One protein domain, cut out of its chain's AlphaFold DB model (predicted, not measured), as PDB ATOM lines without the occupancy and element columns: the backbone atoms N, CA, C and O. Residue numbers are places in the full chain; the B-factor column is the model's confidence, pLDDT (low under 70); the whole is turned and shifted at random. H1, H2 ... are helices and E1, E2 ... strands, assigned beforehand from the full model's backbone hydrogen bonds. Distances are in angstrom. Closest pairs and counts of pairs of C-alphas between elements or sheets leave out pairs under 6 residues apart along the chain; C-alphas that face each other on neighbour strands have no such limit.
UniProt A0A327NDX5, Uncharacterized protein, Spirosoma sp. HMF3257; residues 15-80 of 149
ATOM      1  N   GLY A  15      36.914 -16.450 -16.868       56.16
ATOM      2  CA  GLY A  15      36.371 -17.623 -17.551       56.16
ATOM      3  C   GLY A  15      36.550 -18.926 -16.756       56.16
ATOM      4  O   GLY A  15      36.816 -19.990 -17.305       56.16
ATOM      5  N   PHE A  16      36.413 -18.845 -15.436       67.75
ATOM      6  CA  PHE A  16      36.417 -19.970 -14.527       67.75
ATOM      7  C   PHE A  16      35.038 -20.631 -14.505       67.75
ATOM      8  O   PHE A  16      34.010 -19.972 -14.360       67.75
ATOM      9  N   ASN A  17      35.022 -21.956 -14.607       71.19
ATOM     10  CA  ASN A  17      33.811 -22.770 -14.608       71.19
ATOM     11  C   ASN A  17      33.751 -23.606 -13.330       71.19
ATOM     12  O   ASN A  17      34.773 -24.096 -12.866       71.19
ATOM     13  N   ARG A  18      32.571 -23.833 -12.753       72.44
ATOM     14  CA  ARG A  18      32.423 -24.774 -11.628       72.44
ATOM     15  C   ARG A  18      31.864 -26.090 -12.136       72.44
ATOM     16  O   ARG A  18      30.893 -26.091 -12.882       72.44
ATOM     17  N   VAL A  19      32.456 -27.203 -11.715       69.50
ATOM     18  CA  VAL A  19      31.950 -28.544 -12.026       69.50
ATOM     19  C   VAL A  19      31.707 -29.335 -10.753       69.50
ATOM     20  O   VAL A  19      32.526 -29.348  -9.833       69.50
ATOM     21  N   ALA A  20      30.573 -30.024 -10.711       66.69
ATOM     22  CA  ALA A  20      30.276 -31.003  -9.682       66.69
ATOM     23  C   ALA A  20      30.837 -32.368 -10.101       66.69
ATOM     24  O   ALA A  20      30.539 -32.871 -11.184       66.69
ATOM     25  N   ARG A  21      31.643 -32.982  -9.237       73.94
ATOM     26  CA  ARG A  21      32.164 -34.341  -9.397       73.94
ATOM     27  C   ARG A  21      31.613 -35.213  -8.284       73.94
ATOM     28  O   ARG A  21      31.649 -34.845  -7.112       73.94
ATOM     29  N   HIS A  22      31.091 -36.373  -8.649       70.81
ATOM     30  CA  HIS A  22      30.689 -37.363  -7.663       70.81
ATOM     31  C   HIS A  22      31.930 -37.921  -6.956       70.81
ATOM     32  O   HIS A  22      32.815 -38.454  -7.622       70.81
ATOM     33  N   GLU A  23      31.973 -37.834  -5.626       78.50
ATOM     34  CA  GLU A  23      33.049 -38.432  -4.824       78.50
ATOM     35  C   GLU A  23      32.649 -39.800  -4.301       78.50
ATOM     36  O   GLU A  23      33.370 -40.778  -4.474       78.50
ATOM     37  N   ASN A  24      31.498 -39.867  -3.636       72.75
ATOM     38  CA  ASN A  24      31.119 -41.043  -2.877       72.75
ATOM     39  C   ASN A  24      29.602 -41.156  -2.762       72.75
ATOM     40  O   ASN A  24      28.901 -40.161  -2.570       72.75
ATOM     41  N   PHE A  25      29.120 -42.390  -2.812       69.31
ATOM     42  CA  PHE A  25      27.753 -42.736  -2.474       69.31
ATOM     43  C   PHE A  25      27.770 -44.026  -1.666       69.31
ATOM     44  O   PHE A  25      28.269 -45.049  -2.136       69.31
ATOM     45  N   VAL A  26      27.219 -43.985  -0.455       75.06
ATOM     46  CA  VAL A  26      27.151 -45.148   0.431       75.06
ATOM     47  C   VAL A  26      25.745 -45.316   0.991       75.06
ATOM     48  O   VAL A  26      25.094 -44.346   1.379       75.06
ATOM     49  N   ILE A  27      25.291 -46.566   1.038       73.81
ATOM     50  CA  ILE A  27      24.089 -46.975   1.763       73.81
ATOM     51  C   ILE A  27      24.563 -47.572   3.083       73.81
ATOM     52  O   ILE A  27      25.284 -48.570   3.098       73.81
ATOM     53  N   LEU A  28      24.206 -46.924   4.186       74.31
ATOM     54  CA  LEU A  28      24.562 -47.356   5.532       74.31
ATOM     55  C   LEU A  28      23.698 -48.551   5.970       74.31
ATOM     56  O   LEU A  28      22.702 -48.898   5.334       74.31
ATOM     57  N   SER A  29      24.070 -49.192   7.080       69.94
ATOM     58  CA  SER A  29      23.355 -50.359   7.622       69.94
ATOM     59  C   SER A  29      21.909 -50.064   8.041       69.94
ATOM     60  O   SER A  29      21.085 -50.973   8.073       69.94
ATOM     61  N   ASP A  30      21.588 -48.802   8.326       73.25
ATOM     62  CA  ASP A  30      20.239 -48.302   8.630       73.25
ATOM     63  C   ASP A  30      19.462 -47.840   7.379       73.25
ATOM     64  O   ASP A  30      18.390 -47.226   7.476       73.25
ATOM     65  N   LEU A  31      20.011 -48.155   6.201       65.69
ATOM     66  CA  LEU A  31      19.517 -47.794   4.876       65.69
ATOM     67  C   LEU A  31      19.532 -46.288   4.587       65.69
ATOM     68  O   LEU A  31      18.950 -45.863   3.587       65.69
ATOM     69  N   ASN A  32      20.195 -45.472   5.414       66.69
ATOM     70  CA  ASN A  32      20.443 -44.085   5.049       66.69
ATOM     71  C   ASN A  32      21.433 -44.013   3.894       66.69
ATOM     72  O   ASN A  32      22.445 -44.715   3.858       66.69
ATOM     73  N   MET A  33      21.137 -43.126   2.957       70.62
ATOM     74  CA  MET A  33      21.996 -42.867   1.815       70.62
ATOM     75  C   MET A  33      22.821 -41.625   2.121       70.62
ATOM     76  O   MET A  33      22.271 -40.599   2.524       70.62
ATOM     77  N   VAL A  34      24.134 -41.719   1.939       73.69
ATOM     78  CA  VAL A  34      25.053 -40.586   2.040       73.69
ATOM     79  C   VAL A  34      25.668 -40.363   0.673       73.69
ATOM     80  O   VAL A  34      26.322 -41.254   0.133       73.69
ATOM     81  N   GLN A  35      25.471 -39.167   0.133       72.69
ATOM     82  CA  GLN A  35      26.071 -38.723  -1.116       72.69
ATOM     83  C   GLN A  35      27.066 -37.605  -0.822       72.69
ATOM     84  O   GLN A  35      26.754 -36.650  -0.106       72.69
ATOM     85  N   GLN A  36      28.253 -37.712  -1.403       73.31
ATOM     86  CA  GLN A  36      29.277 -36.683  -1.365       73.31
ATOM     87  C   GLN A  36      29.584 -36.240  -2.791       73.31
ATOM     88  O   GLN A  36      29.898 -37.048  -3.668       73.31
ATOM     89  N   ILE A  37      29.479 -34.936  -3.009       72.00
ATOM     90  CA  ILE A  37      29.792 -34.281  -4.273       72.00
ATOM     91  C   ILE A  37      30.901 -33.280  -3.987       72.00
ATOM     92  O   ILE A  37      30.778 -32.456  -3.081       72.00
ATOM     93  N   ARG A  38      31.976 -33.342  -4.764       77.50
ATOM     94  CA  ARG A  38      33.033 -32.337  -4.764       77.50
ATOM     95  C   ARG A  38      32.722 -31.293  -5.820       77.50
ATOM     96  O   ARG A  38      32.568 -31.617  -6.994       77.50
ATOM     97  N   VAL A  39      32.656 -30.037  -5.410       77.25
ATOM     98  CA  VAL A  39      32.575 -28.899  -6.322       77.25
ATOM     99  C   VAL A  39      33.993 -28.409  -6.575       77.25
ATOM    100  O   VAL A  39      34.668 -27.977  -5.641       77.25
ATOM    101  N   VAL A  40      34.425 -28.500  -7.830       78.62
ATOM    102  CA  VAL A  40      35.757 -28.098  -8.292       78.62
ATOM    103  C   VAL A  40      35.623 -26.846  -9.146       78.62
ATOM    104  O   VAL A  40      34.757 -26.775 -10.020       78.62
ATOM    105  N   THR A  41      36.495 -25.867  -8.916       82.88
ATOM    106  CA  THR A  41      36.617 -24.703  -9.803       82.88
ATOM    107  C   THR A  41      37.655 -25.007 -10.876       82.88
ATOM    108  O   THR A  41      38.790 -25.367 -10.568       82.88
ATOM    109  N   LEU A  42      37.250 -24.889 -12.131       79.00
ATOM    110  CA  LEU A  42      38.067 -25.048 -13.322       79.00
ATOM    111  C   LEU A  42      38.394 -23.687 -13.920       79.00
ATOM    112  O   LEU A  42      37.640 -22.732 -13.736       79.00
ATOM    113  N   ASP A  43      39.477 -23.617 -14.680       79.31
ATOM    114  CA  ASP A  43      39.785 -22.461 -15.502       79.31
ATOM    115  C   ASP A  43      39.122 -22.489 -16.892       79.31
ATOM    116  O   ASP A  43      38.308 -23.366 -17.200       79.31
ATOM    117  N   GLU A  44      39.465 -21.508 -17.730       76.62
ATOM    118  CA  GLU A  44      38.983 -21.372 -19.114       76.62
ATOM    119  C   GLU A  44      39.334 -22.574 -19.990       76.62
ATOM    120  O   GLU A  44      38.647 -22.865 -20.968       76.62
ATOM    121  N   GLN A  45      40.403 -23.282 -19.637       75.56
ATOM    122  CA  GLN A  45      40.897 -24.460 -20.332       75.56
ATOM    123  C   GLN A  45      40.315 -25.754 -19.738       75.56
ATOM    124  O   GLN A  45      40.622 -26.845 -20.219       75.56
ATOM    125  N   GLY A  46      39.454 -25.652 -18.718       73.38
ATOM    126  CA  GLY A  46      38.828 -26.787 -18.046       73.38
ATOM    127  C   GLY A  46      39.736 -27.487 -17.030       73.38
ATOM    128  O   GLY A  46      39.417 -28.600 -16.604       73.38
ATOM    129  N   LEU A  47      40.850 -26.869 -16.629       79.62
ATOM    130  CA  LEU A  47      41.787 -27.438 -15.660       79.62
ATOM    131  C   LEU A  47      41.450 -26.991 -14.234       79.62
ATOM    132  O   LEU A  47      41.076 -25.834 -14.039       79.62
ATOM    133  N   PRO A  48      41.589 -27.856 -13.210       83.44
ATOM    134  CA  PRO A  48      41.362 -27.460 -11.824       83.44
ATOM    135  C   PRO A  48      42.242 -26.275 -11.419       83.44
ATOM    136  O   PRO A  48      43.470 -26.327 -11.495       83.44
ATOM    137  N   ILE A  49      41.617 -25.206 -10.927       83.19
ATOM    138  CA  ILE A  49      42.321 -23.960 -10.616       83.19
ATOM    139  C   ILE A  49      43.367 -24.146  -9.509       83.19
ATOM    140  O   ILE A  49      44.382 -23.458  -9.494       83.19
ATOM    141  N   LEU A  50      43.156 -25.117  -8.616       85.50
ATOM    142  CA  LEU A  50      44.110 -25.474  -7.566       85.50
ATOM    143  C   LEU A  50      45.423 -26.027  -8.133       85.50
ATOM    144  O   LEU A  50      46.487 -25.706  -7.605       85.50
ATOM    145  N   GLU A  51      45.368 -26.800  -9.221       83.31
ATOM    146  CA  GLU A  51      46.565 -27.309  -9.902       83.31
ATOM    147  C   GLU A  51      47.335 -26.155 -10.544       83.31
ATOM    148  O   GLU A  51      48.543 -26.030 -10.346       83.31
ATOM    149  N   ARG A  52      46.615 -25.242 -11.207       80.81
ATOM    150  CA  ARG A  52      47.197 -24.056 -11.842       80.81
ATOM    151  C   ARG A  52      47.828 -23.096 -10.833       80.81
ATOM    152  O   ARG A  52      48.946 -22.640 -11.052       80.81
ATOM    153  N   ILE A  53      47.156 -22.830  -9.709       82.94
ATOM    154  CA  ILE A  53      47.721 -22.053  -8.593       82.94
ATOM    155  C   ILE A  53      48.968 -22.758  -8.067       82.94
ATOM    156  O   ILE A  53      49.974 -22.102  -7.825       82.94
ATOM    157  N   GLY A  54      48.926 -24.085  -7.913       80.62
ATOM    158  CA  GLY A  54      50.043 -24.921  -7.477       80.62
ATOM    159  C   GLY A  54      51.285 -24.824  -8.368       80.62
ATOM    160  O   GLY A  54      52.402 -24.833  -7.847       80.62
ATOM    161  N   SER A  55      51.109 -24.675  -9.679       83.00
ATOM    162  CA  SER A  55      52.196 -24.591 -10.663       83.00
ATOM    163  C   SER A  55      52.621 -23.168 -11.043       83.00
ATOM    164  O   SER A  55      53.580 -23.020 -11.789       83.00
ATOM    165  N   ASP A  56      51.930 -22.123 -10.574       79.94
ATOM    166  CA  ASP A  56      52.251 -20.743 -10.957       79.94
ATOM    167  C   ASP A  56      53.505 -20.227 -10.228       79.94
ATOM    168  O   ASP A  56      53.520 -20.080  -9.000       79.94
ATOM    169  N   GLU A  57      54.564 -19.965 -10.997       85.62
ATOM    170  CA  GLU A  57      55.847 -19.433 -10.517       85.62
ATOM    171  C   GLU A  57      55.815 -17.917 -10.265       85.62
ATOM    172  O   GLU A  57      56.686 -17.387  -9.578       85.62
ATOM    173  N   HIS A  58      54.802 -17.209 -10.775       83.62
ATOM    174  CA  HIS A  58      54.673 -15.757 -10.622       83.62
ATOM    175  C   HIS A  58      53.992 -15.363  -9.307       83.62
ATOM    176  O   HIS A  58      54.015 -14.193  -8.918       83.62
ATOM    177  N   LEU A  59      53.386 -16.325  -8.606       76.88
ATOM    178  CA  LEU A  59      52.771 -16.101  -7.306       76.88
ATOM    179  C   LEU A  59      53.805 -16.223  -6.191       76.88
ATOM    180  O   LEU A  59      54.497 -17.232  -6.045       76.88
ATOM    181  N   THR A  60      53.838 -15.223  -5.315       86.38
ATOM    182  CA  THR A  60      54.568 -15.352  -4.050       86.38
ATOM    183  C   THR A  60      53.945 -16.455  -3.179       86.38
ATOM    184  O   THR A  60      52.741 -16.719  -3.282       86.38
ATOM    185  N   PRO A  61      54.701 -17.057  -2.240       85.19
ATOM    186  CA  PRO A  61      54.160 -18.076  -1.338       85.19
ATOM    187  C   PRO A  61      52.904 -17.624  -0.574       85.19
ATOM    188  O   PRO A  61      51.959 -18.393  -0.417       85.19
ATOM    189  N   ALA A  62      52.855 -16.356  -0.150       80.25
ATOM    190  CA  ALA A  62      51.703 -15.793   0.553       80.25
ATOM    191  C   ALA A  62      50.464 -15.664  -0.351       80.25
ATOM    192  O   ALA A  62      49.358 -16.016   0.060       80.25
ATOM    193  N   GLN A  63      50.640 -15.209  -1.597       76.00
ATOM    194  CA  GLN A  63      49.551 -15.125  -2.579       76.00
ATOM    195  C   GLN A  63      49.030 -16.512  -2.954       76.00
ATOM    196  O   GLN A  63      47.820 -16.711  -3.041       76.00
ATOM    197  N   LYS A  64      49.935 -17.481  -3.105       81.31
ATOM    198  CA  LYS A  64      49.602 -18.880  -3.380       81.31
ATOM    199  C   LYS A  64      48.747 -19.473  -2.265       81.31
ATOM    200  O   LYS A  64      47.686 -20.025  -2.533       81.31
ATOM    201  N   GLN A  65      49.151 -19.278  -1.010       80.75
ATOM    202  CA  GLN A  65      48.393 -19.744   0.150       80.75
ATOM    203  C   GLN A  65      46.996 -19.106   0.225       80.75
ATOM    204  O   GLN A  65      46.010 -19.805   0.456       80.75
ATOM    205  N   ALA A  66      46.894 -17.793  -0.000       77.31
ATOM    206  CA  ALA A  66      45.613 -17.090  -0.005       77.31
ATOM    207  C   ALA A  66      44.689 -17.575  -1.139       77.31
ATOM    208  O   ALA A  66      43.489 -17.756  -0.928       77.31
ATOM    209  N   ALA A  67      45.243 -17.826  -2.328       77.00
ATOM    210  CA  ALA A  67      44.495 -18.336  -3.470       77.00
ATOM    211  C   ALA A  67      44.019 -19.784  -3.252       77.00
ATOM    212  O   ALA A  67      42.854 -20.080  -3.509       77.00
ATOM    213  N   LEU A  68      44.867 -20.667  -2.713       84.75
ATOM    214  CA  LEU A  68      44.495 -22.054  -2.399       84.75
ATOM    215  C   LEU A  68      43.352 -22.132  -1.381       84.75
ATOM    216  O   LEU A  68      42.441 -22.936  -1.546       84.75
ATOM    217  N   LEU A  69      43.373 -21.275  -0.356       83.44
ATOM    218  CA  LEU A  69      42.282 -21.185   0.620       83.44
ATOM    219  C   LEU A  69      40.981 -20.694  -0.024       83.44
ATOM    220  O   LEU A  69      39.907 -21.196   0.291       83.44
ATOM    221  N   ARG A  70      41.071 -19.721  -0.935       79.38
ATOM    222  CA  ARG A  70      39.903 -19.149  -1.614       79.38
ATOM    223  C   ARG A  70      39.226 -20.138  -2.564       79.38
ATOM    224  O   ARG A  70      38.001 -20.151  -2.633       79.38
ATOM    225  N   TYR A  71      40.007 -20.917  -3.306       81.44
ATOM    226  CA  TYR A  71      39.504 -21.827  -4.342       81.44
ATOM    227  C   TYR A  71      39.448 -23.289  -3.902       81.44
ATOM    228  O   TYR A  71      39.346 -24.178  -4.746       81.44
ATOM    229  N   GLN A  72      39.538 -23.548  -2.597       85.06
ATOM    230  CA  GLN A  72      39.483 -24.898  -2.060       85.06
ATOM    231  C   GLN A  72      38.205 -25.616  -2.518       85.06
ATOM    232  O   GLN A  72      37.106 -25.060  -2.435       85.06
ATOM    233  N   ASP A  73      38.364 -26.862  -2.971       83.88
ATOM    234  CA  ASP A  73      37.241 -27.716  -3.340       83.88
ATOM    235  C   ASP A  73      36.254 -27.829  -2.177       83.88
ATOM    236  O   ASP A  73      36.634 -28.064  -1.025       83.88
ATOM    237  N   GLN A  74      34.967 -27.721  -2.487       78.38
ATOM    238  CA  GLN A  74      33.918 -27.871  -1.488       78.38
ATOM    239  C   GLN A  74      33.338 -29.275  -1.563       78.38
ATOM    240  O   GLN A  74      32.850 -29.693  -2.612       78.38
ATOM    241  N   ILE A  75      33.351 -29.997  -0.441       76.44
ATOM    242  CA  ILE A  75      32.649 -31.277  -0.328       76.44
ATOM    243  C   ILE A  75      31.259 -31.008   0.234       76.44
ATOM    244  O   ILE A  75      31.084 -30.702   1.414       76.44
ATOM    245  N   VAL A  76      30.254 -31.158  -0.619       70.44
ATOM    246  CA  VAL A  76      28.854 -31.115  -0.218       70.44
ATOM    247  C   VAL A  76      28.434 -32.528   0.153       70.44
ATOM    248  O   VAL A  76      28.399 -33.420  -0.694       70.44
ATOM    249  N   THR A  77      28.107 -32.730   1.428       70.25
ATOM    250  CA  THR A  77      27.537 -33.990   1.914       70.25
ATOM    251  C   THR A  77      26.028 -33.836   2.075       70.25
ATOM    252  O   THR A  77      25.545 -32.884   2.697       70.25
ATOM    253  N   ARG A  78      25.270 -34.774   1.508       67.31
ATOM    254  CA  ARG A  78      23.825 -34.916   1.702       67.31
ATOM    255  C   ARG A  78      23.554 -36.285   2.298       67.31
ATOM    256  O   ARG A  78      24.155 -37.271   1.878       67.31
ATOM    257  N   ASN A  79      22.667 -36.335   3.283       70.31
ATOM    258  CA  ASN A  79      22.187 -37.586   3.845       70.31
ATOM    259  C   ASN A  79      20.666 -37.539   3.997       70.31
ATOM    260  O   ASN A  79      20.084 -36.463   4.110       70.31
ATOM    261  N   THR A  80      20.039 -38.709   3.992       67.25
ATOM    262  CA  THR A  80      18.588 -38.856   4.181       67.25
ATOM    263  C   THR A  80      18.162 -38.839   5.652       67.25
ATOM    264  O   THR A  80      16.975 -38.964   5.951       67.25
TER     265      THR A  80
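Overview. This is residues 15 to 80 of the 149 residues of an uncharacterized protein of Spirosoma sp. HMF3257 (UniProt A0A327NDX5). Picture a long, narrow ribbon of three antiparallel strands with a small helical hairpin, H1 and H2, at one end as a head. E1 and E2 make a long strand hairpin, whose turn at residues 28 to 32 is at the end away from the helices, and E3 runs back from the head beside E2. The printed part has 66 residues, with two named helices and three named strands in the order E1, E2, H1, H2, E3; the sheet's order is E1, E2, E3, and the class is mixed, helices and strands. The whole is loose, with a radius of gyration of the C-alphas of 15.6 A, and its outline is a rod spanning 51 by 24 by 14 A.

Along the chain. Find C-alpha 17 at (33.811, -22.770, -14.608); from there strand E1 runs through residues 17 to 27, 30.8 A from first to last C-alpha. Look next at strand E2, residues 33 to 42, 28.4 A long. Helix H1 follows at residues 49 to 55, 9.9 A long. Helix H2 begins with C-alpha 61 at (54.160, -18.076, -1.338) and covers residues 61 to 70, 14.3 A long. Strand E3, residues 74 to 79, is 16.1 A long and ends with C-alpha 79 at (22.187, -37.586, 3.845).

Arrangement. Start with E1 and E2, an antiparallel hairpin at 161 degrees between directions; look at N 19 and O 40, 2.9 A apart, and N 36 and O 24, 2.8 A apart, both within hydrogen-bond range. Then look at E2 and E3, antiparallel at 162 degrees, where N 37 and O 76 are within hydrogen-bond range at 3.0 A. E2 is the inner strand, and E1 and E3 are the edge strands. H1 only grazes the sheet, with its residues 49 to 52; the closest C-alphas of E2 and H1 are those of Leu 42 and Ile 49, 5.2 A apart. H1 and H2 form a helical hairpin and touch, closest at the C-alphas of Leu 50 and Leu 68, 6.2 A apart. They run opposite ways at a shallow tilt of 15 degrees. H2 is not on the sheet, and it is apart from E1 and E2. In H1 and H2 every O i to N i+4 pair is within hydrogen-bond range.

Size, cuts and confidence. The two C-alphas farthest apart are those of Asp 30 and His 58, 51.1 A. The printed part has no cut. The links E1 to E2, H1 to H2 and H2 to E3 are tight, and E2 to H1 is short. Read the B-factor column for the model's confidence: the mean pLDDT of the printed part is 76.4, and 10 residues are under 70, namely 15 to 16, 19 to 20, 25, 29, 31 to 32, 78 and 80.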